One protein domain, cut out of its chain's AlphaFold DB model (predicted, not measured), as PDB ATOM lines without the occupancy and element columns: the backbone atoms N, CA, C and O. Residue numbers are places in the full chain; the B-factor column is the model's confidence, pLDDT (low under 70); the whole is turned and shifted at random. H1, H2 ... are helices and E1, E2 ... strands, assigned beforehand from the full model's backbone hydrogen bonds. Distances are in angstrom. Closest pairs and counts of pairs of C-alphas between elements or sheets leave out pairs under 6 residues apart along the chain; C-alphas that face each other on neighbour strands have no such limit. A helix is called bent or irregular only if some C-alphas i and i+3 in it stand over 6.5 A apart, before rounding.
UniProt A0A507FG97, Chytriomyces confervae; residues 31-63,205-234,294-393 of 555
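What this domain is: This is residues 31 to 63, 205 to 234 and 294 to 393 of the 555 residues of a protein of Chytriomyces confervae (UniProt A0A507FG97). A small sheet of three strands, E1 to E3, sits at one end of a body of helices that run in several directions, with H3 over one of its faces. From the sheet the bent helix H7 reaches along the body towards H5 and H6, while the long helix H1 crosses H2b and sticks out with residues 31 to 37. The printed part has 163 residues with seven named helices, then three named strands in the antiparallel order E1 - E2 - E3; the class is mostly helix. It is compact, with a radius of gyration of the C-alphas of 16.7 A and spans of 49 by 45 by 36 A.

Where its parts are: E1 is residues 373 to 376, E2 379 to 383 and E3 389 to 391, ending at C-alpha 391 (19.604, 7.168, -6.739). H3, residues 294 to 311, is 25.9 A long. H1, residues 31 to 61, is 44.4 A long and begins at C-alpha 31 (-10.521, 10.236, 22.541). H2, residues 207 to 230, and H7, residues 347 to 370, were each assigned as one helix by hydrogen bonds but are bent: C-alphas 216 and 219 are 6.6 A apart, and 359 and 362 are 7.0 A apart. Their arms are H2a, 207 to 216, H2b, 219 to 230, H7a, 347 to 359, and H7b, 362 to 370. H4, 313 to 322, is irregular, with C-alphas 317 and 320 7.3 A apart; H5 is 325 to 333 and H6 341 to 344.

How they stand to each other: The strands form a meander, each the antiparallel neighbour of the one before: N 374 and O 381 are 2.9 A apart, N 382 and O 390 2.9 A. H3 is on the sheet at a height of 8.6 A. H3 touches H7b at a steep tilt of 50 degrees, closest at the C-alphas of Ala 302 and Ala 368, 4.6 A. H2a touches H7a, closest at C-alphas 211 and 353, 4.6 A. H1, with residues 48 to 56 alone, touches H2b about perpendicular at 89 degrees, closest at C-alphas 52 and 222, 4.4 A. H5 touches H7a, with its residues 354 to 359 alone, closest at C-alphas 325 and 358, 5.8 A. H3 and H4 form a helical hairpin. H6 is close to H7a but not clearly touching, closest at C-alphas 343 and 350, 6.4 A. Every O i to N i+4 pair is within hydrogen-bond range in H1, H2a, H2b, H5, H7a and H7b, against 13 of 14 in H3 and 4 of 6 in H4; H6 is too short for one.

The domain as a whole: The C-alphas farthest apart, of Phe 62 and Pro 393, are 51.6 A apart. Residues 64 to 204 and 235 to 293 are not printed; the gaps between C-alphas are 29.3 A and 29.8 A. Of the links printed whole, none is long. Mean pLDDT of the printed part is 80.2; residues 31 to 38, 41 and 333 to 345 are under 70.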
ATOM      1  N   LEU A  31     -11.794  10.074  21.827       39.53
ATOM      2  CA  LEU A  31     -10.521  10.236  22.541       39.53
ATOM      3  C   LEU A  31     -10.342   9.194  23.655       39.53
ATOM      4  O   LEU A  31      -9.233   8.702  23.866       39.53
ATOM      5  N   PHE A  32     -11.419   8.836  24.356       40.41
ATOM      6  CA  PHE A  32     -11.404   7.796  25.384       40.41
ATOM      7  C   PHE A  32     -11.183   6.398  24.794       40.41
ATOM      8  O   PHE A  32     -10.350   5.648  25.303       40.41
ATOM      9  N   MET A  33     -11.860   6.065  23.690       38.06
ATOM     10  CA  MET A  33     -11.632   4.818  22.954       38.06
ATOM     11  C   MET A  33     -10.202   4.758  22.415       38.06
ATOM     12  O   MET A  33      -9.525   3.758  22.625       38.06
ATOM     13  N   MET A  34      -9.686   5.854  21.851       44.88
ATOM     14  CA  MET A  34      -8.278   5.960  21.462       44.88
ATOM     15  C   MET A  34      -7.324   5.742  22.638       44.88
ATOM     16  O   MET A  34      -6.319   5.059  22.487       44.88
ATOM     17  N   PHE A  35      -7.609   6.311  23.811       46.41
ATOM     18  CA  PHE A  35      -6.792   6.102  25.006       46.41
ATOM     19  C   PHE A  35      -6.806   4.633  25.455       46.41
ATOM     20  O   PHE A  35      -5.759   4.087  25.811       46.41
ATOM     21  N   ILE A  36      -7.968   3.978  25.400       52.44
ATOM     22  CA  ILE A  36      -8.120   2.547  25.684       52.44
ATOM     23  C   ILE A  36      -7.334   1.711  24.669       52.44
ATOM     24  O   ILE A  36      -6.512   0.888  25.069       52.44
ATOM     25  N   GLU A  37      -7.525   1.939  23.372       60.00
ATOM     26  CA  GLU A  37      -6.815   1.237  22.298       60.00
ATOM     27  C   GLU A  37      -5.303   1.448  22.391       60.00
ATOM     28  O   GLU A  37      -4.538   0.493  22.283       60.00
ATOM     29  N   TYR A  38      -4.862   2.672  22.686       65.56
ATOM     30  CA  TYR A  38      -3.458   3.009  22.899       65.56
ATOM     31  C   TYR A  38      -2.881   2.283  24.116       65.56
ATOM     32  O   TYR A  38      -1.791   1.713  24.044       65.56
ATOM     33  N   LYS A  39      -3.628   2.230  25.226       70.75
ATOM     34  CA  LYS A  39      -3.259   1.442  26.407       70.75
ATOM     35  C   LYS A  39      -3.154  -0.045  26.063       70.75
ATOM     36  O   LYS A  39      -2.190  -0.683  26.475       70.75
ATOM     37  N   HIS A  40      -4.099  -0.605  25.307       71.69
ATOM     38  CA  HIS A  40      -4.049  -2.007  24.888       71.69
ATOM     39  C   HIS A  40      -2.879  -2.284  23.946       71.69
ATOM     40  O   HIS A  40      -2.157  -3.250  24.163       71.69
ATOM     41  N   ALA A  41      -2.638  -1.434  22.949       68.44
ATOM     42  CA  ALA A  41      -1.497  -1.552  22.048       68.44
ATOM     43  C   ALA A  41      -0.171  -1.499  22.819       68.44
ATOM     44  O   ALA A  41       0.713  -2.330  22.594       68.44
ATOM     45  N   PHE A  42      -0.059  -0.582  23.781       71.88
ATOM     46  CA  PHE A  42       1.094  -0.477  24.665       71.88
ATOM     47  C   PHE A  42       1.285  -1.745  25.507       71.88
ATOM     48  O   PHE A  42       2.356  -2.352  25.467       71.88
ATOM     49  N   LEU A  43       0.245  -2.196  26.214       76.38
ATOM     50  CA  LEU A  43       0.303  -3.397  27.054       76.38
ATOM     51  C   LEU A  43       0.605  -4.657  26.236       76.38
ATOM     52  O   LEU A  43       1.471  -5.432  26.630       76.38
ATOM     53  N   ASN A  44      -0.030  -4.832  25.078       76.50
ATOM     54  CA  ASN A  44       0.215  -5.964  24.185       76.50
ATOM     55  C   ASN A  44       1.662  -5.972  23.684       76.50
ATOM     56  O   ASN A  44       2.315  -7.014  23.686       76.50
ATOM     57  N   THR A  45       2.194  -4.808  23.308       74.62
ATOM     58  CA  THR A  45       3.592  -4.687  22.873       74.62
ATOM     59  C   THR A  45       4.564  -4.983  24.021       74.62
ATOM     60  O   THR A  45       5.585  -5.639  23.811       74.62
ATOM     61  N   MET A  46       4.229  -4.581  25.251       77.25
ATOM     62  CA  MET A  46       4.981  -4.964  26.454       77.25
ATOM     63  C   MET A  46       4.943  -6.460  26.712       77.25
ATOM     64  O   MET A  46       5.993  -7.070  26.896       77.25
ATOM     65  N   SER A  47       3.764  -7.075  26.638       81.00
ATOM     66  CA  SER A  47       3.625  -8.520  26.779       81.00
ATOM     67  C   SER A  47       4.440  -9.272  25.727       81.00
ATOM     68  O   SER A  47       5.122 -10.232  26.073       81.00
ATOM     69  N   LEU A  48       4.451  -8.821  24.467       82.75
ATOM     70  CA  LEU A  48       5.303  -9.403  23.423       82.75
ATOM     71  C   LEU A  48       6.793  -9.285  23.761       82.75
ATOM     72  O   LEU A  48       7.540 -10.238  23.551       82.75
ATOM     73  N   GLY A  49       7.227  -8.150  24.316       82.31
ATOM     74  CA  GLY A  49       8.595  -7.976  24.806       82.31
ATOM     75  C   GLY A  49       8.952  -8.971  25.914       82.31
ATOM     76  O   GLY A  49      10.004  -9.606  25.854       82.31
ATOM     77  N   TRP A  50       8.060  -9.152  26.890       82.56
ATOM     78  CA  TRP A  50       8.261 -10.055  28.028       82.56
ATOM     79  C   TRP A  50       8.284 -11.523  27.609       82.56
ATOM     80  O   TRP A  50       9.205 -12.262  27.951       82.56
ATOM     81  N   TRP A  51       7.309 -11.945  26.809       86.50
ATOM     82  CA  TRP A  51       7.309 -13.290  26.249       86.50
ATOM     83  C   TRP A  51       8.495 -13.518  25.315       86.50
ATOM     84  O   TRP A  51       9.006 -14.632  25.253       86.50
ATOM     85  N   GLY A  52       8.975 -12.473  24.637       88.62
ATOM     86  CA  GLY A  52      10.194 -12.512  23.840       88.62
ATOM     87  C   GLY A  52      11.435 -12.855  24.657       88.62
ATOM     88  O   GLY A  52      12.239 -13.667  24.197       88.62
ATOM     89  N   HIS A  53      11.566 -12.324  25.877       85.31
ATOM     90  CA  HIS A  53      12.630 -12.719  26.810       85.31
ATOM     91  C   HIS A  53      12.556 -14.200  27.140       85.31
ATOM     92  O   HIS A  53      13.509 -14.934  26.896       85.31
ATOM     93  N   ILE A  54      11.397 -14.657  27.619       85.44
ATOM     94  CA  ILE A  54      11.187 -16.060  27.993       85.44
ATOM     95  C   ILE A  54      11.469 -16.971  26.792       85.44
ATOM     96  O   ILE A  54      12.220 -17.937  26.907       85.44
ATOM     97  N   CYS A  55      10.929 -16.642  25.618       89.00
ATOM     98  CA  CYS A  55      11.152 -17.411  24.396       89.00
ATOM     99  C   CYS A  55      12.625 -17.457  23.999       89.00
ATOM    100  O   CYS A  55      13.086 -18.503  23.547       89.00
ATOM    101  N   SER A  56      13.357 -16.355  24.155       88.75
ATOM    102  CA  SER A  56      14.783 -16.309  23.839       88.75
ATOM    103  C   SER A  56      15.584 -17.152  24.825       88.75
ATOM    104  O   SER A  56      16.302 -18.049  24.395       88.75
ATOM    105  N   HIS A  57      15.387 -16.966  26.133       84.44
ATOM    106  CA  HIS A  57      16.057 -17.780  27.147       84.44
ATOM    107  C   HIS A  57      15.788 -19.271  26.938       84.44
ATOM    108  O   HIS A  57      16.730 -20.052  26.878       84.44
ATOM    109  N   LEU A  58      14.531 -19.671  26.729       87.75
ATOM    110  CA  LEU A  58      14.187 -21.071  26.473       87.75
ATOM    111  C   LEU A  58      14.799 -21.600  25.170       87.75
ATOM    112  O   LEU A  58      15.248 -22.744  25.126       87.75
ATOM    113  N   ARG A  59      14.832 -20.787  24.106       89.69
ATOM    114  CA  ARG A  59      15.388 -21.185  22.805       89.69
ATOM    115  C   ARG A  59      16.898 -21.391  22.853       89.69
ATOM    116  O   ARG A  59      17.391 -22.301  22.194       89.69
ATOM    117  N   TYR A  60      17.617 -20.546  23.587       89.19
ATOM    118  CA  TYR A  60      19.080 -20.555  23.612       89.19
ATOM    119  C   TYR A  60      19.670 -21.264  24.840       89.19
ATOM    120  O   TYR A  60      20.873 -21.520  24.852       89.19
ATOM    121  N   ALA A  61      18.849 -21.652  25.824       87.00
ATOM    122  CA  ALA A  61      19.276 -22.439  26.985       87.00
ATOM    123  C   ALA A  61      19.802 -23.830  26.604       87.00
ATOM    124  O   ALA A  61      20.707 -24.348  27.252       87.00
ATOM    125  N   PHE A  62      19.245 -24.440  25.555       87.00
ATOM    126  CA  PHE A  62      19.654 -25.763  25.100       87.00
ATOM    127  C   PHE A  62      19.884 -25.782  23.592       87.00
ATOM    128  O   PHE A  62      18.995 -25.465  22.801       87.00
ATOM    129  N   LYS A  63      21.080 -26.218  23.186       91.44
ATOM    130  CA  LYS A  63      21.421 -26.413  21.777       91.44
ATOM    131  C   LYS A  63      21.239 -27.887  21.405       91.44
ATOM    132  O   LYS A  63      21.981 -28.721  21.923       91.44
ATOM    133  N   GLU A 205      34.133  -1.393  21.343       85.69
ATOM    134  CA  GLU A 205      35.398  -0.690  21.626       85.69
ATOM    135  C   GLU A 205      35.185   0.748  22.129       85.69
ATOM    136  O   GLU A 205      36.069   1.332  22.748       85.69
ATOM    137  N   SER A 206      33.999   1.324  21.913       87.31
ATOM    138  CA  SER A 206      33.658   2.684  22.345       87.31
ATOM    139  C   SER A 206      32.171   2.818  22.707       87.31
ATOM    140  O   SER A 206      31.418   1.839  22.698       87.31
ATOM    141  N   LEU A 207      31.728   4.028  23.065       86.38
ATOM    142  CA  LEU A 207      30.351   4.267  23.504       86.38
ATOM    143  C   LEU A 207      29.316   4.048  22.384       86.38
ATOM    144  O   LEU A 207      28.266   3.476  22.645       86.38
ATOM    145  N   GLY A 208      29.606   4.442  21.139       90.19
ATOM    146  CA  GLY A 208      28.706   4.212  19.996       90.19
ATOM    147  C   GLY A 208      28.386   2.723  19.761       90.19
ATOM    148  O   GLY A 208      27.209   2.358  19.768       90.19
ATOM    149  N   PRO A 209      29.399   1.844  19.631       90.62
ATOM    150  CA  PRO A 209      29.251   0.396  19.596       90.62
ATOM    151  C   PRO A 209      28.531  -0.157  20.824       90.62
ATOM    152  O   PRO A 209      27.729  -1.068  20.681       90.62
ATOM    153  N   ALA A 210      28.767   0.386  22.024       90.00
ATOM    154  CA  ALA A 210      28.054  -0.056  23.223       90.00
ATOM    155  C   ALA A 210      26.542   0.229  23.132       90.00
ATOM    156  O   ALA A 210      25.735  -0.634  23.469       90.00
ATOM    157  N   VAL A 211      26.139   1.396  22.614       91.19
ATOM    158  CA  VAL A 211      24.718   1.716  22.367       91.19
ATOM    159  C   VAL A 211      24.119   0.761  21.325       91.19
ATOM    160  O   VAL A 211      23.003   0.267  21.502       91.19
ATOM    161  N   GLU A 212      24.865   0.446  20.260       92.06
ATOM    162  CA  GLU A 212      24.437  -0.538  19.255       92.06
ATOM    163  C   GLU A 212      24.315  -1.948  19.841       92.06
ATOM    164  O   GLU A 212      23.353  -2.655  19.537       92.06
ATOM    165  N   GLN A 213      25.234  -2.335  20.725       90.38
ATOM    166  CA  GLN A 213      25.199  -3.609  21.433       90.38
ATOM    167  C   GLN A 213      23.928  -3.739  22.275       90.38
ATOM    168  O   GLN A 213      23.211  -4.730  22.147       90.38
ATOM    169  N   VAL A 214      23.600  -2.709  23.066       89.00
ATOM    170  CA  VAL A 214      22.365  -2.675  23.861       89.00
ATOM    171  C   VAL A 214      21.136  -2.786  22.963       89.00
ATOM    172  O   VAL A 214      20.189  -3.481  23.309       89.00
ATOM    173  N   PHE A 215      21.122  -2.135  21.799       90.38
ATOM    174  CA  PHE A 215      20.006  -2.262  20.863       90.38
ATOM    175  C   PHE A 215      19.856  -3.697  20.315       90.38
ATOM    176  O   PHE A 215      18.755  -4.256  20.361       90.38
ATOM    177  N   LEU A 216      20.946  -4.290  19.810       90.69
ATOM    178  CA  LEU A 216      20.940  -5.619  19.184       90.69
ATOM    179  C   LEU A 216      20.601  -6.727  20.187       90.69
ATOM    180  O   LEU A 216      19.780  -7.594  19.890       90.69
ATOM    181  N   ASN A 217      21.186  -6.660  21.383       88.88
ATOM    182  CA  ASN A 217      21.087  -7.711  22.395       88.88
ATOM    183  C   ASN A 217      19.821  -7.596  23.255       88.88
ATOM    184  O   ASN A 217      19.541  -8.498  24.035       88.88
ATOM    185  N   ALA A 218      19.055  -6.508  23.120       85.38
ATOM    186  CA  ALA A 218      17.838  -6.261  23.888       85.38
ATOM    187  C   ALA A 218      16.592  -6.258  22.991       85.38
ATOM    188  O   ALA A 218      16.057  -7.313  22.639       85.38
ATOM    189  N   CYS A 219      16.142  -5.061  22.598       83.06
ATOM    190  CA  CYS A 219      14.915  -4.839  21.846       83.06
ATOM    191  C   CYS A 219      14.859  -5.689  20.573       83.06
ATOM    192  O   CYS A 219      13.868  -6.369  20.314       83.06
ATOM    193  N   HIS A 220      15.952  -5.697  19.811       89.19
ATOM    194  CA  HIS A 220      16.016  -6.420  18.553       89.19
ATOM    195  C   HIS A 220      15.901  -7.940  18.758       89.19
ATOM    196  O   HIS A 220      14.987  -8.562  18.220       89.19
ATOM    197  N   ALA A 221      16.764  -8.543  19.581       89.56
ATOM    198  CA  ALA A 221      16.778  -9.990  19.794       89.56
ATOM    199  C   ALA A 221      15.431 -10.551  20.292       89.56
ATOM    200  O   ALA A 221      14.921 -11.531  19.734       89.56
ATOM    201  N   LYS A 222      14.826  -9.922  21.311       87.00
ATOM    202  CA  LYS A 222      13.603 -10.442  21.946       87.00
ATOM    203  C   LYS A 222      12.379 -10.345  21.031       87.00
ATOM    204  O   LYS A 222      11.598 -11.294  20.951       87.00
ATOM    205  N   LEU A 223      12.222  -9.228  20.311       87.50
ATOM    206  CA  LEU A 223      11.062  -9.009  19.444       87.50
ATOM    207  C   LEU A 223      11.108  -9.930  18.231       87.50
ATOM    208  O   LEU A 223      10.111 -10.584  17.936       87.50
ATOM    209  N   TYR A 224      12.265 -10.052  17.579       90.19
ATOM    210  CA  TYR A 224      12.404 -10.954  16.437       90.19
ATOM    211  C   TYR A 224      12.188 -12.410  16.839       90.19
ATOM    212  O   TYR A 224      11.491 -13.142  16.134       90.19
ATOM    213  N   THR A 225      12.698 -12.823  18.003       90.50
ATOM    214  CA  THR A 225      12.452 -14.173  18.520       90.50
ATOM    215  C   THR A 225      10.961 -14.412  18.771       90.50
ATOM    216  O   THR A 225      10.441 -15.454  18.365       90.50
ATOM    217  N   MET A 226      10.249 -13.457  19.382       90.50
ATOM    218  CA  MET A 226       8.815 -13.594  19.668       90.50
ATOM    219  C   MET A 226       7.954 -13.606  18.401       90.50
ATOM    220  O   MET A 226       7.093 -14.471  18.249       90.50
ATOM    221  N   ILE A 227       8.196 -12.674  17.476       88.69
ATOM    222  CA  ILE A 227       7.424 -12.554  16.233       88.69
ATOM    223  C   ILE A 227       7.563 -13.833  15.400       88.69
ATOM    224  O   ILE A 227       6.556 -14.362  14.928       88.69
ATOM    225  N   ASN A 228       8.776 -14.385  15.294       91.25
ATOM    226  CA  ASN A 228       9.011 -15.650  14.595       91.25
ATOM    227  C   ASN A 228       8.430 -16.857  15.346       91.25
ATOM    228  O   ASN A 228       7.904 -17.775  14.720       91.25
ATOM    229  N   LYS A 229       8.464 -16.864  16.689       90.56
ATOM    230  CA  LYS A 229       7.846 -17.929  17.496       90.56
ATOM    231  C   LYS A 229       6.333 -17.992  17.289       90.56
ATOM    232  O   LYS A 229       5.795 -19.088  17.146       90.56
ATOM    233  N   LEU A 230       5.672 -16.835  17.277       90.50
ATOM    234  CA  LEU A 230       4.230 -16.713  17.063       90.50
ATOM    235  C   LEU A 230       3.821 -16.770  15.592       90.50
ATOM    236  O   LEU A 230       2.644 -16.969  15.311       90.50
ATOM    237  N   ARG A 231       4.771 -16.601  14.665       89.31
ATOM    238  CA  ARG A 231       4.519 -16.565  13.218       89.31
ATOM    239  C   ARG A 231       3.514 -15.475  12.830       89.31
ATOM    240  O   ARG A 231       2.658 -15.696  11.982       89.31
ATOM    241  N   LEU A 232       3.612 -14.303  13.465       84.00
ATOM    242  CA  LEU A 232       2.661 -13.204  13.236       84.00
ATOM    243  C   LEU A 232       2.809 -12.583  11.845       84.00
ATOM    244  O   LEU A 232       1.829 -12.156  11.245       84.00
ATOM    245  N   THR A 233       4.042 -12.477  11.360       88.00
ATOM    246  CA  THR A 233       4.370 -11.852  10.081       88.00
ATOM    247  C   THR A 233       5.778 -12.254   9.652       88.00
ATOM    248  O   THR A 233       6.544 -12.783  10.465       88.00
ATOM    249  N   SER A 234       6.127 -11.960   8.400       91.25
ATOM    250  CA  SER A 234       7.501 -12.061   7.924       91.25
ATOM    251  C   SER A 234       8.408 -11.161   8.755       91.25
ATOM    252  O   SER A 234       8.216  -9.947   8.826       91.25
ATOM    253  N   LEU A 294      28.727   7.736  17.785       86.75
ATOM    254  CA  LEU A 294      27.302   7.784  18.142       86.75
ATOM    255  C   LEU A 294      26.451   8.330  16.979       86.75
ATOM    256  O   LEU A 294      25.351   7.840  16.737       86.75
ATOM    257  N   SER A 295      26.970   9.294  16.212       87.38
ATOM    258  CA  SER A 295      26.285   9.824  15.026       87.38
ATOM    259  C   SER A 295      26.057   8.742  13.970       87.38
ATOM    260  O   SER A 295      24.958   8.637  13.424       87.38
ATOM    261  N   ASP A 296      27.056   7.895  13.716       87.75
ATOM    262  CA  ASP A 296      26.946   6.809  12.739       87.75
ATOM    263  C   ASP A 296      25.943   5.745  13.183       87.75
ATOM    264  O   ASP A 296      25.167   5.254  12.358       87.75
ATOM    265  N   PHE A 297      25.890   5.442  14.484       89.19
ATOM    266  CA  PHE A 297      24.836   4.603  15.056       89.19
ATOM    267  C   PHE A 297      23.441   5.197  14.804       89.19
ATOM    268  O   PHE A 297      22.572   4.517  14.254       89.19
ATOM    269  N   LEU A 298      23.225   6.474  15.142       88.62
ATOM    270  CA  LEU A 298      21.924   7.133  14.973       88.62
ATOM    271  C   LEU A 298      21.509   7.200  13.495       88.62
ATOM    272  O   LEU A 298      20.361   6.905  13.160       88.62
ATOM    273  N   LYS A 299      22.445   7.510  12.586       88.00
ATOM    274  CA  LYS A 299      22.217   7.482  11.129       88.00
ATOM    275  C   LYS A 299      21.838   6.081  10.650       88.00
ATOM    276  O   LYS A 299      20.908   5.933   9.852       88.00
ATOM    277  N   ARG A 300      22.523   5.043  11.142       89.44
ATOM    278  CA  ARG A 300      22.231   3.643  10.808       89.44
ATOM    279  C   ARG A 300      20.842   3.232  11.284       89.44
ATOM    280  O   ARG A 300      20.085   2.674  10.490       89.44
ATOM    281  N   ARG A 301      20.484   3.554  12.528       90.75
ATOM    282  CA  ARG A 301      19.144   3.309  13.080       90.75
ATOM    283  C   ARG A 301      18.067   4.029  12.280       90.75
ATOM    284  O   ARG A 301      17.102   3.392  11.863       90.75
ATOM    285  N   ALA A 302      18.277   5.307  11.968       90.06
ATOM    286  CA  ALA A 302      17.336   6.079  11.166       90.06
ATOM    287  C   ALA A 302      17.115   5.458   9.778       90.06
ATOM    288  O   ALA A 302      15.982   5.359   9.310       90.06
ATOM    289  N   ARG A 303      18.189   4.986   9.128       90.69
ATOM    290  CA  ARG A 303      18.098   4.269   7.849       90.69
ATOM    291  C   ARG A 303      17.274   2.989   7.973       90.69
ATOM    292  O   ARG A 303      16.402   2.765   7.142       90.69
ATOM    293  N   TRP A 304      17.526   2.161   8.984       91.19
ATOM    294  CA  TRP A 304      16.787   0.911   9.165       91.19
ATOM    295  C   TRP A 304      15.291   1.144   9.402       91.19
ATOM    296  O   TRP A 304      14.474   0.478   8.772       91.19
ATOM    297  N   THR A 305      14.921   2.118  10.234       89.94
ATOM    298  CA  THR A 305      13.508   2.465  10.461       89.94
ATOM    299  C   THR A 305      12.856   3.061   9.204       89.94
ATOM    300  O   THR A 305      11.715   2.726   8.896       89.94
ATOM    301  N   ARG A 306      13.575   3.864   8.400       89.56
ATOM    302  CA  ARG A 306      13.072   4.365   7.100       89.56
ATOM    303  C   ARG A 306      12.761   3.250   6.115       89.56
ATOM    304  O   ARG A 306      11.753   3.326   5.423       89.56
ATOM    305  N   ILE A 307      13.624   2.240   6.048       88.19
ATOM    306  CA  ILE A 307      13.395   1.066   5.204       88.19
ATOM    307  C   ILE A 307      12.149   0.325   5.702       88.19
ATOM    308  O   ILE A 307      11.210   0.124   4.934       88.19
ATOM    309  N   ARG A 308      12.090   0.008   7.005       87.56
ATOM    310  CA  ARG A 308      10.969  -0.748   7.584       87.56
ATOM    311  C   ARG A 308       9.622  -0.044   7.465       87.56
ATOM    312  O   ARG A 308       8.626  -0.725   7.249       87.56
ATOM    313  N   LYS A 309       9.586   1.292   7.481       84.00
ATOM    314  CA  LYS A 309       8.363   2.078   7.246       84.00
ATOM    315  C   LYS A 309       7.608   1.646   5.983       84.00
ATOM    316  O   LYS A 309       6.382   1.647   5.996       84.00
ATOM    317  N   PHE A 310       8.321   1.302   4.909       81.56
ATOM    318  CA  PHE A 310       7.710   0.912   3.635       81.56
ATOM    319  C   PHE A 310       7.576  -0.601   3.458       81.56
ATOM    320  O   PHE A 310       6.757  -1.039   2.662       81.56
ATOM    321  N   THR A 311       8.339  -1.404   4.204       79.06
ATOM    322  CA  THR A 311       8.322  -2.868   4.056       79.06
ATOM    323  C   THR A 311       7.482  -3.580   5.119       79.06
ATOM    324  O   THR A 311       6.929  -4.634   4.848       79.06
ATOM    325  N   ILE A 312       7.397  -3.034   6.337       82.12
ATOM    326  CA  ILE A 312       6.670  -3.593   7.492       82.12
ATOM    327  C   ILE A 312       6.025  -2.431   8.269       82.12
ATOM    328  O   ILE A 312       6.439  -2.081   9.380       82.12
ATOM    329  N   LEU A 313       5.017  -1.788   7.670       78.88
ATOM    330  CA  LEU A 313       4.420  -0.554   8.200       78.88
ATOM    331  C   LEU A 313       3.847  -0.727   9.613       78.88
ATOM    332  O   LEU A 313       4.164   0.064  10.497       78.88
ATOM    333  N   VAL A 314       3.031  -1.763   9.834       75.88
ATOM    334  CA  VAL A 314       2.377  -2.001  11.134       75.88
ATOM    335  C   VAL A 314       3.413  -2.226  12.233       75.88
ATOM    336  O   VAL A 314       3.343  -1.580  13.273       75.88
ATOM    337  N   GLY A 315       4.414  -3.075  11.973       78.38
ATOM    338  CA  GLY A 315       5.522  -3.305  12.903       78.38
ATOM    339  C   GLY A 315       6.289  -2.019  13.211       78.38
ATOM    340  O   GLY A 315       6.585  -1.748  14.368       78.38
ATOM    341  N   THR A 316       6.521  -1.183  12.194       82.38
ATOM    342  CA  THR A 316       7.197   0.111  12.362       82.38
ATOM    343  C   THR A 316       6.379   1.073  13.225       82.38
ATOM    344  O   THR A 316       6.936   1.716  14.106       82.38
ATOM    345  N   LEU A 317       5.059   1.160  13.028       76.06
ATOM    346  CA  LEU A 317       4.188   2.068  13.788       76.06
ATOM    347  C   LEU A 317       4.170   1.776  15.294       76.06
ATOM    348  O   LEU A 317       3.990   2.698  16.086       76.06
ATOM    349  N   VAL A 318       4.369   0.515  15.684       78.38
ATOM    350  CA  VAL A 318       4.388   0.093  17.094       78.38
ATOM    351  C   VAL A 318       5.794   0.069  17.705       78.38
ATOM    352  O   VAL A 318       5.922  -0.158  18.911       78.38
ATOM    353  N   GLU A 319       6.850   0.357  16.926       83.06
ATOM    354  CA  GLU A 319       8.236   0.428  17.422       83.06
ATOM    355  C   GLU A 319       8.374   1.313  18.670       83.06
ATOM    356  O   GLU A 319       8.980   0.833  19.628       83.06
ATOM    357  N   PRO A 320       7.776   2.523  18.754       80.31
ATOM    358  CA  PRO A 320       7.887   3.378  19.940       80.31
ATOM    359  C   PRO A 320       7.355   2.749  21.228       80.31
ATOM    360  O   PRO A 320       7.844   3.059  22.312       80.31
ATOM    361  N   PHE A 321       6.360   1.863  21.129       77.25
ATOM    362  CA  PHE A 321       5.845   1.138  22.291       77.25
ATOM    363  C   PHE A 321       6.814   0.043  22.718       77.25
ATOM    364  O   PHE A 321       6.992  -0.198  23.907       77.25
ATOM    365  N   SER A 322       7.467  -0.599  21.751       77.19
ATOM    366  CA  SER A 322       8.443  -1.653  22.002       77.19
ATOM    367  C   SER A 322       9.814  -1.117  22.446       77.19
ATOM    368  O   SER A 322      10.483  -1.750  23.258       77.19
ATOM    369  N   GLU A 323      10.204   0.073  21.995       83.31
ATOM    370  CA  GLU A 323      11.453   0.775  22.319       83.31
ATOM    371  C   GLU A 323      11.214   1.864  23.383       83.31
ATOM    372  O   GLU A 323      11.691   2.990  23.255       83.31
ATOM    373  N   CYS A 324      10.432   1.544  24.419       75.88
ATOM    374  CA  CYS A 324      10.164   2.450  25.532       75.88
ATOM    375  C   CYS A 324      10.993   2.110  26.778       75.88
ATOM    376  O   CYS A 324      11.366   0.957  27.012       75.88
ATOM    377  N   PHE A 325      11.180   3.116  27.637       74.88
ATOM    378  CA  PHE A 325      12.001   3.021  28.845       74.88
ATOM    379  C   PHE A 325      11.588   1.874  29.779       74.88
ATOM    380  O   PHE A 325      12.446   1.209  30.351       74.88
ATOM    381  N   LEU A 326      10.284   1.596  29.905       73.50
ATOM    382  CA  LEU A 326       9.784   0.501  30.741       73.50
ATOM    383  C   LEU A 326      10.238  -0.867  30.212       73.50
ATOM    384  O   LEU A 326      10.680  -1.717  30.981       73.50
ATOM    385  N   ASN A 327      10.184  -1.067  28.894       75.75
ATOM    386  CA  ASN A 327      10.683  -2.290  28.269       75.75
ATOM    387  C   ASN A 327      12.205  -2.385  28.361       75.75
ATOM    388  O   ASN A 327      12.743  -3.469  28.563       75.75
ATOM    389  N   GLY A 328      12.881  -1.243  28.229       78.06
ATOM    390  CA  GLY A 328      14.316  -1.118  28.435       78.06
ATOM    391  C   GLY A 328      14.741  -1.528  29.841       78.06
ATOM    392  O   GLY A 328      15.698  -2.276  29.987       78.06
ATOM    393  N   ALA A 329      14.020  -1.089  30.874       75.88
ATOM    394  CA  ALA A 329      14.317  -1.439  32.261       75.88
ATOM    395  C   ALA A 329      14.148  -2.947  32.504       75.88
ATOM    396  O   ALA A 329      14.963  -3.568  33.182       75.88
ATOM    397  N   MET A 330      13.135  -3.550  31.879       74.06
ATOM    398  CA  MET A 330      12.943  -5.000  31.899       74.06
ATOM    399  C   MET A 330      14.064  -5.745  31.171       74.06
ATOM    400  O   MET A 330      14.496  -6.793  31.639       74.06
ATOM    401  N   ASP A 331      14.585  -5.197  30.071       76.00
ATOM    402  CA  ASP A 331      15.735  -5.782  29.379       76.00
ATOM    403  C   ASP A 331      16.949  -5.910  30.300       76.00
ATOM    404  O   ASP A 331      17.615  -6.946  30.297       76.00
ATOM    405  N   VAL A 332      17.187  -4.885  31.126       73.94
ATOM    406  CA  VAL A 332      18.230  -4.908  32.157       73.94
ATOM    407  C   VAL A 332      17.919  -5.946  33.237       73.94
ATOM    408  O   VAL A 332      18.799  -6.724  33.596       73.94
ATOM    409  N   ALA A 333      16.675  -5.998  33.725       67.81
ATOM    410  CA  ALA A 333      16.256  -6.927  34.780       67.81
ATOM    411  C   ALA A 333      16.409  -8.408  34.382       67.81
ATOM    412  O   ALA A 333      16.743  -9.237  35.223       67.81
ATOM    413  N   PHE A 334      16.220  -8.737  33.101       65.50
ATOM    414  CA  PHE A 334      16.423 -10.085  32.557       65.50
ATOM    415  C   PHE A 334      17.877 -10.377  32.136       65.50
ATOM    416  O   PHE A 334      18.146 -11.399  31.510       65.50
ATOM    417  N   GLY A 335      18.838  -9.502  32.462       60.28
ATOM    418  CA  GLY A 335      20.260  -9.727  32.171       60.28
ATOM    419  C   GLY A 335      20.613  -9.694  30.677       60.28
ATOM    420  O   GLY A 335      21.688 -10.140  30.302       60.28
ATOM    421  N   LEU A 336      19.733  -9.143  29.835       60.09
ATOM    422  CA  LEU A 336      19.868  -8.981  28.380       60.09
ATOM    423  C   LEU A 336      19.925 -10.295  27.575       60.09
ATOM    424  O   LEU A 336      20.953 -10.688  27.028       60.09
ATOM    425  N   VAL A 337      18.730 -10.892  27.453       58.03
ATOM    426  CA  VAL A 337      18.184 -11.863  26.473       58.03
ATOM    427  C   VAL A 337      19.010 -13.127  26.177       58.03
ATOM    428  O   VAL A 337      18.467 -14.227  26.242       58.03
ATOM    429  N   ILE A 338      20.279 -13.004  25.774       58.91
ATOM    430  CA  ILE A 338      21.118 -14.124  25.303       58.91
ATOM    431  C   ILE A 338      22.565 -14.048  25.826       58.91
ATOM    432  O   ILE A 338      23.222 -15.083  25.904       58.91
ATOM    433  N   ASP A 339      23.061 -12.869  26.224       58.72
ATOM    434  CA  ASP A 339      24.440 -12.691  26.701       58.72
ATOM    435  C   ASP A 339      24.485 -11.891  28.012       58.72
ATOM    436  O   ASP A 339      24.625 -10.665  28.025       58.72
ATOM    437  N   GLY A 340      24.378 -12.621  29.128       52.22
ATOM    438  CA  GLY A 340      24.431 -12.073  30.486       52.22
ATOM    439  C   GLY A 340      25.729 -11.335  30.832       52.22
ATOM    440  O   GLY A 340      25.737 -10.545  31.775       52.22
ATOM    441  N   GLY A 341      26.806 -11.540  30.059       53.97
ATOM    442  CA  GLY A 341      28.105 -10.893  30.280       53.97
ATOM    443  C   GLY A 341      28.096  -9.382  30.026       53.97
ATOM    444  O   GLY A 341      28.882  -8.634  30.607       53.97
ATOM    445  N   MET A 342      27.154  -8.889  29.214       60.31
ATOM    446  CA  MET A 342      27.114  -7.475  28.822       60.31
ATOM    447  C   MET A 342      26.838  -6.525  29.998       60.31
ATOM    448  O   MET A 342      27.348  -5.403  30.017       60.31
ATOM    449  N   VAL A 343      26.044  -6.959  30.983       56.91
ATOM    450  CA  VAL A 343      25.742  -6.161  32.185       56.91
ATOM    451  C   VAL A 343      26.931  -6.161  33.154       56.91
ATOM    452  O   VAL A 343      27.146  -5.178  33.865       56.91
ATOM    453  N   THR A 344      27.725  -7.237  33.167       55.53
ATOM    454  CA  THR A 344      28.759  -7.483  34.179       55.53
ATOM    455  C   THR A 344      30.143  -6.946  33.816       55.53
ATOM    456  O   THR A 344      30.899  -6.606  34.721       55.53
ATOM    457  N   ASP A 345      30.481  -6.811  32.528       65.94
ATOM    458  CA  ASP A 345      31.849  -6.458  32.106       65.94
ATOM    459  C   ASP A 345      32.234  -4.994  32.394       65.94
ATOM    460  O   ASP A 345      33.395  -4.683  32.659       65.94
ATOM    461  N   ASN A 346      31.276  -4.061  32.306       74.25
ATOM    462  CA  ASN A 346      31.478  -2.646  32.640       74.25
ATOM    463  C   ASN A 346      30.126  -1.954  32.866       74.25
ATOM    464  O   ASN A 346      29.579  -1.315  31.959       74.25
ATOM    465  N   PHE A 347      29.589  -2.087  34.081       78.75
ATOM    466  CA  PHE A 347      28.261  -1.578  34.431       78.75
ATOM    467  C   PHE A 347      28.077  -0.065  34.180       78.75
ATOM    468  O   PHE A 347      27.058   0.297  33.590       78.75
ATOM    469  N   PRO A 348      29.030   0.838  34.509       82.88
ATOM    470  CA  PRO A 348      28.880   2.263  34.202       82.88
ATOM    471  C   PRO A 348      28.745   2.550  32.702       82.88
ATOM    472  O   PRO A 348      27.853   3.290  32.285       82.88
ATOM    473  N   ARG A 349      29.597   1.937  31.866       84.06
ATOM    474  CA  ARG A 349      29.522   2.085  30.405       84.06
ATOM    475  C   ARG A 349      28.207   1.535  29.866       84.06
ATOM    476  O   ARG A 349      27.592   2.169  29.011       84.06
ATOM    477  N   PHE A 350      27.786   0.378  30.369       84.00
ATOM    478  CA  PHE A 350      26.507  -0.226  30.029       84.00
ATOM    479  C   PHE A 350      25.338   0.705  30.375       84.00
ATOM    480  O   PHE A 350      24.517   0.982  29.506       84.00
ATOM    481  N   LEU A 351      25.292   1.250  31.594       82.81
ATOM    482  CA  LEU A 351      24.219   2.135  32.049       82.81
ATOM    483  C   LEU A 351      24.120   3.392  31.177       82.81
ATOM    484  O   LEU A 351      23.028   3.758  30.747       82.81
ATOM    485  N   VAL A 352      25.254   4.027  30.858       87.31
ATOM    486  CA  VAL A 352      25.287   5.188  29.951       87.31
ATOM    487  C   VAL A 352      24.814   4.803  28.549       87.31
ATOM    488  O   VAL A 352      23.981   5.502  27.974       87.31
ATOM    489  N   ALA A 353      25.301   3.689  27.996       88.75
ATOM    490  CA  ALA A 353      24.889   3.216  26.677       88.75
ATOM    491  C   ALA A 353      23.389   2.880  26.620       88.75
ATOM    492  O   ALA A 353      22.713   3.227  25.652       88.75
ATOM    493  N   TRP A 354      22.859   2.255  27.671       86.38
ATOM    494  CA  TRP A 354      21.445   1.940  27.813       86.38
ATOM    495  C   TRP A 354      20.591   3.205  27.899       86.38
ATOM    496  O   TRP A 354      19.684   3.368  27.087       86.38
ATOM    497  N   MET A 355      20.937   4.154  28.776       82.31
ATOM    498  CA  MET A 355      20.228   5.436  28.867       82.31
ATOM    499  C   MET A 355      20.241   6.184  27.531       82.31
ATOM    500  O   MET A 355      19.202   6.671  27.087       82.31
ATOM    501  N   LEU A 356      21.392   6.241  26.852       84.50
ATOM    502  CA  LEU A 356      21.491   6.856  25.529       84.50
ATOM    503  C   LEU A 356      20.609   6.139  24.506       84.50
ATOM    504  O   LEU A 356      19.935   6.810  23.725       84.50
ATOM    505  N   ARG A 357      20.567   4.802  24.513       88.75
ATOM    506  CA  ARG A 357      19.689   4.030  23.627       88.75
ATOM    507  C   ARG A 357      18.225   4.384  23.865       88.75
ATOM    508  O   ARG A 357      17.530   4.690  22.903       88.75
ATOM    509  N   GLU A 358      17.765   4.362  25.115       81.94
ATOM    510  CA  GLU A 358      16.358   4.627  25.449       81.94
ATOM    511  C   GLU A 358      15.956   6.077  25.143       81.94
ATOM    512  O   GLU A 358      14.917   6.320  24.534       81.94
ATOM    513  N   VAL A 359      16.802   7.054  25.493       78.75
ATOM    514  CA  VAL A 359      16.526   8.479  25.240       78.75
ATOM    515  C   VAL A 359      16.522   8.796  23.743       78.75
ATOM    516  O   VAL A 359      15.736   9.629  23.293       78.75
ATOM    517  N   THR A 360      17.382   8.146  22.953       81.62
ATOM    518  CA  THR A 360      17.480   8.412  21.507       81.62
ATOM    519  C   THR A 360      16.478   7.627  20.662       81.62
ATOM    520  O   THR A 360      16.241   8.028  19.522       81.62
ATOM    521  N   ALA A 361      15.840   6.578  21.194       82.12
ATOM    522  CA  ALA A 361      14.921   5.717  20.446       82.12
ATOM    523  C   ALA A 361      13.763   6.495  19.796       82.12
ATOM    524  O   ALA A 361      13.619   6.479  18.572       82.12
ATOM    525  N   LEU A 362      12.981   7.243  20.586       79.88
ATOM    526  CA  LEU A 362      11.847   8.015  20.064       79.88
ATOM    527  C   LEU A 362      12.282   9.155  19.115       79.88
ATOM    528  O   LEU A 362      11.724   9.235  18.017       79.88
ATOM    529  N   PRO A 363      13.283  10.003  19.440       79.94
ATOM    530  CA  PRO A 363      13.820  10.986  18.494       79.94
ATOM    531  C   PRO A 363      14.237  10.389  17.150       79.94
ATOM    532  O   PRO A 363      13.880  10.920  16.097       79.94
ATOM    533  N   VAL A 364      14.979   9.277  17.170       83.56
ATOM    534  CA  VAL A 364      15.451   8.609  15.954       83.56
ATOM    535  C   VAL A 364      14.290   8.005  15.177       83.56
ATOM    536  O   VAL A 364      14.271   8.124  13.952       83.56
ATOM    537  N   TYR A 365      13.319   7.401  15.862       84.56
ATOM    538  CA  TYR A 365      12.114   6.868  15.236       84.56
ATOM    539  C   TYR A 365      11.361   7.959  14.481       84.56
ATOM    540  O   TYR A 365      11.117   7.826  13.281       84.56
ATOM    541  N   LEU A 366      11.059   9.072  15.152       78.69
ATOM    542  CA  LEU A 366      10.391  10.198  14.515       78.69
ATOM    543  C   LEU A 366      11.234  10.688  13.321       78.69
ATOM    544  O   LEU A 366      10.691  10.966  12.249       78.69
ATOM    545  N   TYR A 367      12.572  10.710  13.471       80.44
ATOM    546  CA  TYR A 367      13.510  11.276  12.488       80.44
ATOM    547  C   TYR A 367      13.539  10.445  11.220       80.44
ATOM    548  O   TYR A 367      13.557  10.950  10.090       80.44
ATOM    549  N   ALA A 368      13.534   9.139  11.425       82.25
ATOM    550  CA  ALA A 368      13.368   8.172  10.381       82.25
ATOM    551  C   ALA A 368      12.009   8.356   9.706       82.25
ATOM    552  O   ALA A 368      11.968   8.571   8.498       82.25
ATOM    553  N   TYR A 369      10.925   8.349  10.484       80.12
ATOM    554  CA  TYR A 369       9.558   8.297   9.979       80.12
ATOM    555  C   TYR A 369       9.176   9.512   9.124       80.12
ATOM    556  O   TYR A 369       8.471   9.364   8.122       80.12
ATOM    557  N   ALA A 370       9.671  10.706   9.457       76.56
ATOM    558  CA  ALA A 370       9.413  11.915   8.673       76.56
ATOM    559  C   ALA A 370      10.131  11.942   7.308       76.56
ATOM    560  O   ALA A 370       9.730  12.687   6.414       76.56
ATOM    561  N   GLY A 371      11.189  11.145   7.130       76.56
ATOM    562  CA  GLY A 371      12.016  11.140   5.925       76.56
ATOM    563  C   GLY A 371      11.826   9.904   5.045       76.56
ATOM    564  O   GLY A 371      11.409   8.843   5.497       76.56
ATOM    565  N   SER A 372      12.196  10.031   3.773       81.81
ATOM    566  CA  SER A 372      12.313   8.914   2.818       81.81
ATOM    567  C   SER A 372      13.676   8.864   2.116       81.81
ATOM    568  O   SER A 372      13.909   8.002   1.276       81.81
ATOM    569  N   HIS A 373      14.598   9.760   2.475       85.06
ATOM    570  CA  HIS A 373      15.962   9.767   1.955       85.06
ATOM    571  C   HIS A 373      16.886   8.952   2.857       85.06
ATOM    572  O   HIS A 373      16.823   9.044   4.089       85.06
ATOM    573  N   VAL A 374      17.755   8.157   2.247       85.25
ATOM    574  CA  VAL A 374      18.718   7.303   2.939       85.25
ATOM    575  C   VAL A 374      20.079   7.409   2.277       85.25
ATOM    576  O   VAL A 374      20.196   7.434   1.057       85.25
ATOM    577  N   GLU A 375      21.120   7.449   3.099       83.44
ATOM    578  CA  GLU A 375      22.491   7.344   2.627       83.44
ATOM    579  C   GLU A 375      22.966   5.900   2.790       83.44
ATOM    580  O   GLU A 375      22.867   5.288   3.867       83.44
ATOM    581  N   TRP A 376      23.483   5.331   1.709       80.56
ATOM    582  CA  TRP A 376      23.988   3.974   1.707       80.56
ATOM    583  C   TRP A 376      25.328   3.893   0.993       80.56
ATOM    584  O   TRP A 376      25.440   4.201  -0.191       80.56
ATOM    585  N   ARG A 377      26.359   3.489   1.749       75.06
ATOM    586  CA  ARG A 377      27.754   3.410   1.283       75.06
ATOM    587  C   ARG A 377      28.226   4.727   0.631       75.06
ATOM    588  O   ARG A 377      28.843   4.691  -0.427       75.06
ATOM    589  N   GLY A 378      27.893   5.865   1.249       77.69
ATOM    590  CA  GLY A 378      28.255   7.207   0.777       77.69
ATOM    591  C   GLY A 378      27.412   7.742  -0.387       77.69
ATOM    592  O   GLY A 378      27.669   8.842  -0.861       77.69
ATOM    593  N   LYS A 379      26.413   6.989  -0.868       82.56
ATOM    594  CA  LYS A 379      25.535   7.408  -1.970       82.56
ATOM    595  C   LYS A 379      24.126   7.733  -1.455       82.56
ATOM    596  O   LYS A 379      23.579   6.945  -0.672       82.56
ATOM    597  N   PRO A 380      23.518   8.859  -1.869       87.50
ATOM    598  CA  PRO A 380      22.154   9.210  -1.491       87.50
ATOM    599  C   PRO A 380      21.121   8.475  -2.356       87.50
ATOM    600  O   PRO A 380      21.219   8.437  -3.583       87.50
ATOM    601  N   PHE A 381      20.089   7.938  -1.709       88.50
ATOM    602  CA  PHE A 381      18.949   7.290  -2.349       88.50
ATOM    603  C   PHE A 381      17.629   7.814  -1.783       88.50
ATOM    604  O   PHE A 381      17.535   8.202  -0.613       88.50
ATOM    605  N   LYS A 382      16.580   7.750  -2.601       88.56
ATOM    606  CA  LYS A 382      15.193   7.975  -2.193       88.56
ATOM    607  C   LYS A 382      14.450   6.640  -2.167       88.56
ATOM    608  O   LYS A 382      14.431   5.920  -3.165       88.56
ATOM    609  N   LEU A 383      13.839   6.324  -1.027       87.56
ATOM    610  CA  LEU A 383      12.939   5.182  -0.862       87.56
ATOM    611  C   LEU A 383      11.581   5.491  -1.492       87.56
ATOM    612  O   LEU A 383      11.011   6.566  -1.274       87.56
ATOM    613  N   LYS A 384      11.067   4.529  -2.254       86.94
ATOM    614  CA  LYS A 384       9.707   4.526  -2.789       86.94
ATOM    615  C   LYS A 384       8.767   3.755  -1.861       86.94
ATOM    616  O   LYS A 384       9.200   2.972  -1.018       86.94
ATOM    617  N   SER A 385       7.466   3.981  -2.028       83.12
ATOM    618  CA  SER A 385       6.421   3.322  -1.236       83.12
ATOM    619  C   SER A 385       6.332   1.812  -1.464       83.12
ATOM    620  O   SER A 385       5.820   1.113  -0.604       83.12
ATOM    621  N   ASP A 386       6.843   1.319  -2.593       82.19
ATOM    622  CA  ASP A 386       6.942  -0.107  -2.927       82.19
ATOM    623  C   ASP A 386       8.197  -0.786  -2.333       82.19
ATOM    624  O   ASP A 386       8.487  -1.938  -2.642       82.19
ATOM    625  N   GLY A 387       8.978  -0.067  -1.515       82.44
ATOM    626  CA  GLY A 387      10.215  -0.556  -0.902       82.44
ATOM    627  C   GLY A 387      11.448  -0.512  -1.814       82.44
ATOM    628  O   GLY A 387      12.561  -0.766  -1.341       82.44
ATOM    629  N   THR A 388      11.300  -0.169  -3.099       87.31
ATOM    630  CA  THR A 388      12.440   0.007  -4.012       87.31
ATOM    631  C   THR A 388      13.177   1.320  -3.737       87.31
ATOM    632  O   THR A 388      12.660   2.233  -3.081       87.31
ATOM    633  N   VAL A 389      14.415   1.433  -4.226       88.06
ATOM    634  CA  VAL A 389      15.223   2.654  -4.077       88.06
ATOM    635  C   VAL A 389      15.663   3.209  -5.420       88.06
ATOM    636  O   VAL A 389      15.959   2.465  -6.350       88.06
ATOM    637  N   VAL A 390      15.722   4.536  -5.508       89.31
ATOM    638  CA  VAL A 390      16.273   5.247  -6.667       89.31
ATOM    639  C   VAL A 390      17.431   6.145  -6.233       89.31
ATOM    640  O   VAL A 390      17.329   6.773  -5.174       89.31
ATOM    641  N   PRO A 391      18.535   6.211  -7.000       87.44
ATOM    642  CA  PRO A 391      19.604   7.168  -6.739       87.44
ATOM    643  C   PRO A 391      19.060   8.597  -6.760       87.44
ATOM    644  O   PRO A 391      18.241   8.941  -7.616       87.44
ATOM    645  N   CYS A 392      19.501   9.433  -5.823       84.00
ATOM    646  CA  CYS A 392      19.216  10.860  -5.907       84.00
ATOM    647  C   CYS A 392      20.118  11.510  -6.971       84.00
ATOM    648  O   CYS A 392      21.280  11.111  -7.089       84.00
ATOM    649  N   PRO A 393      19.632  12.524  -7.714       74.19
ATOM    650  CA  PRO A 393      20.494  13.342  -8.560       74.19
ATOM    651  C   PRO A 393      21.650  13.940  -7.737       74.19
ATOM    652  O   PRO A 393      21.445  14.242  -6.555       74.19
TER     653      PRO A 393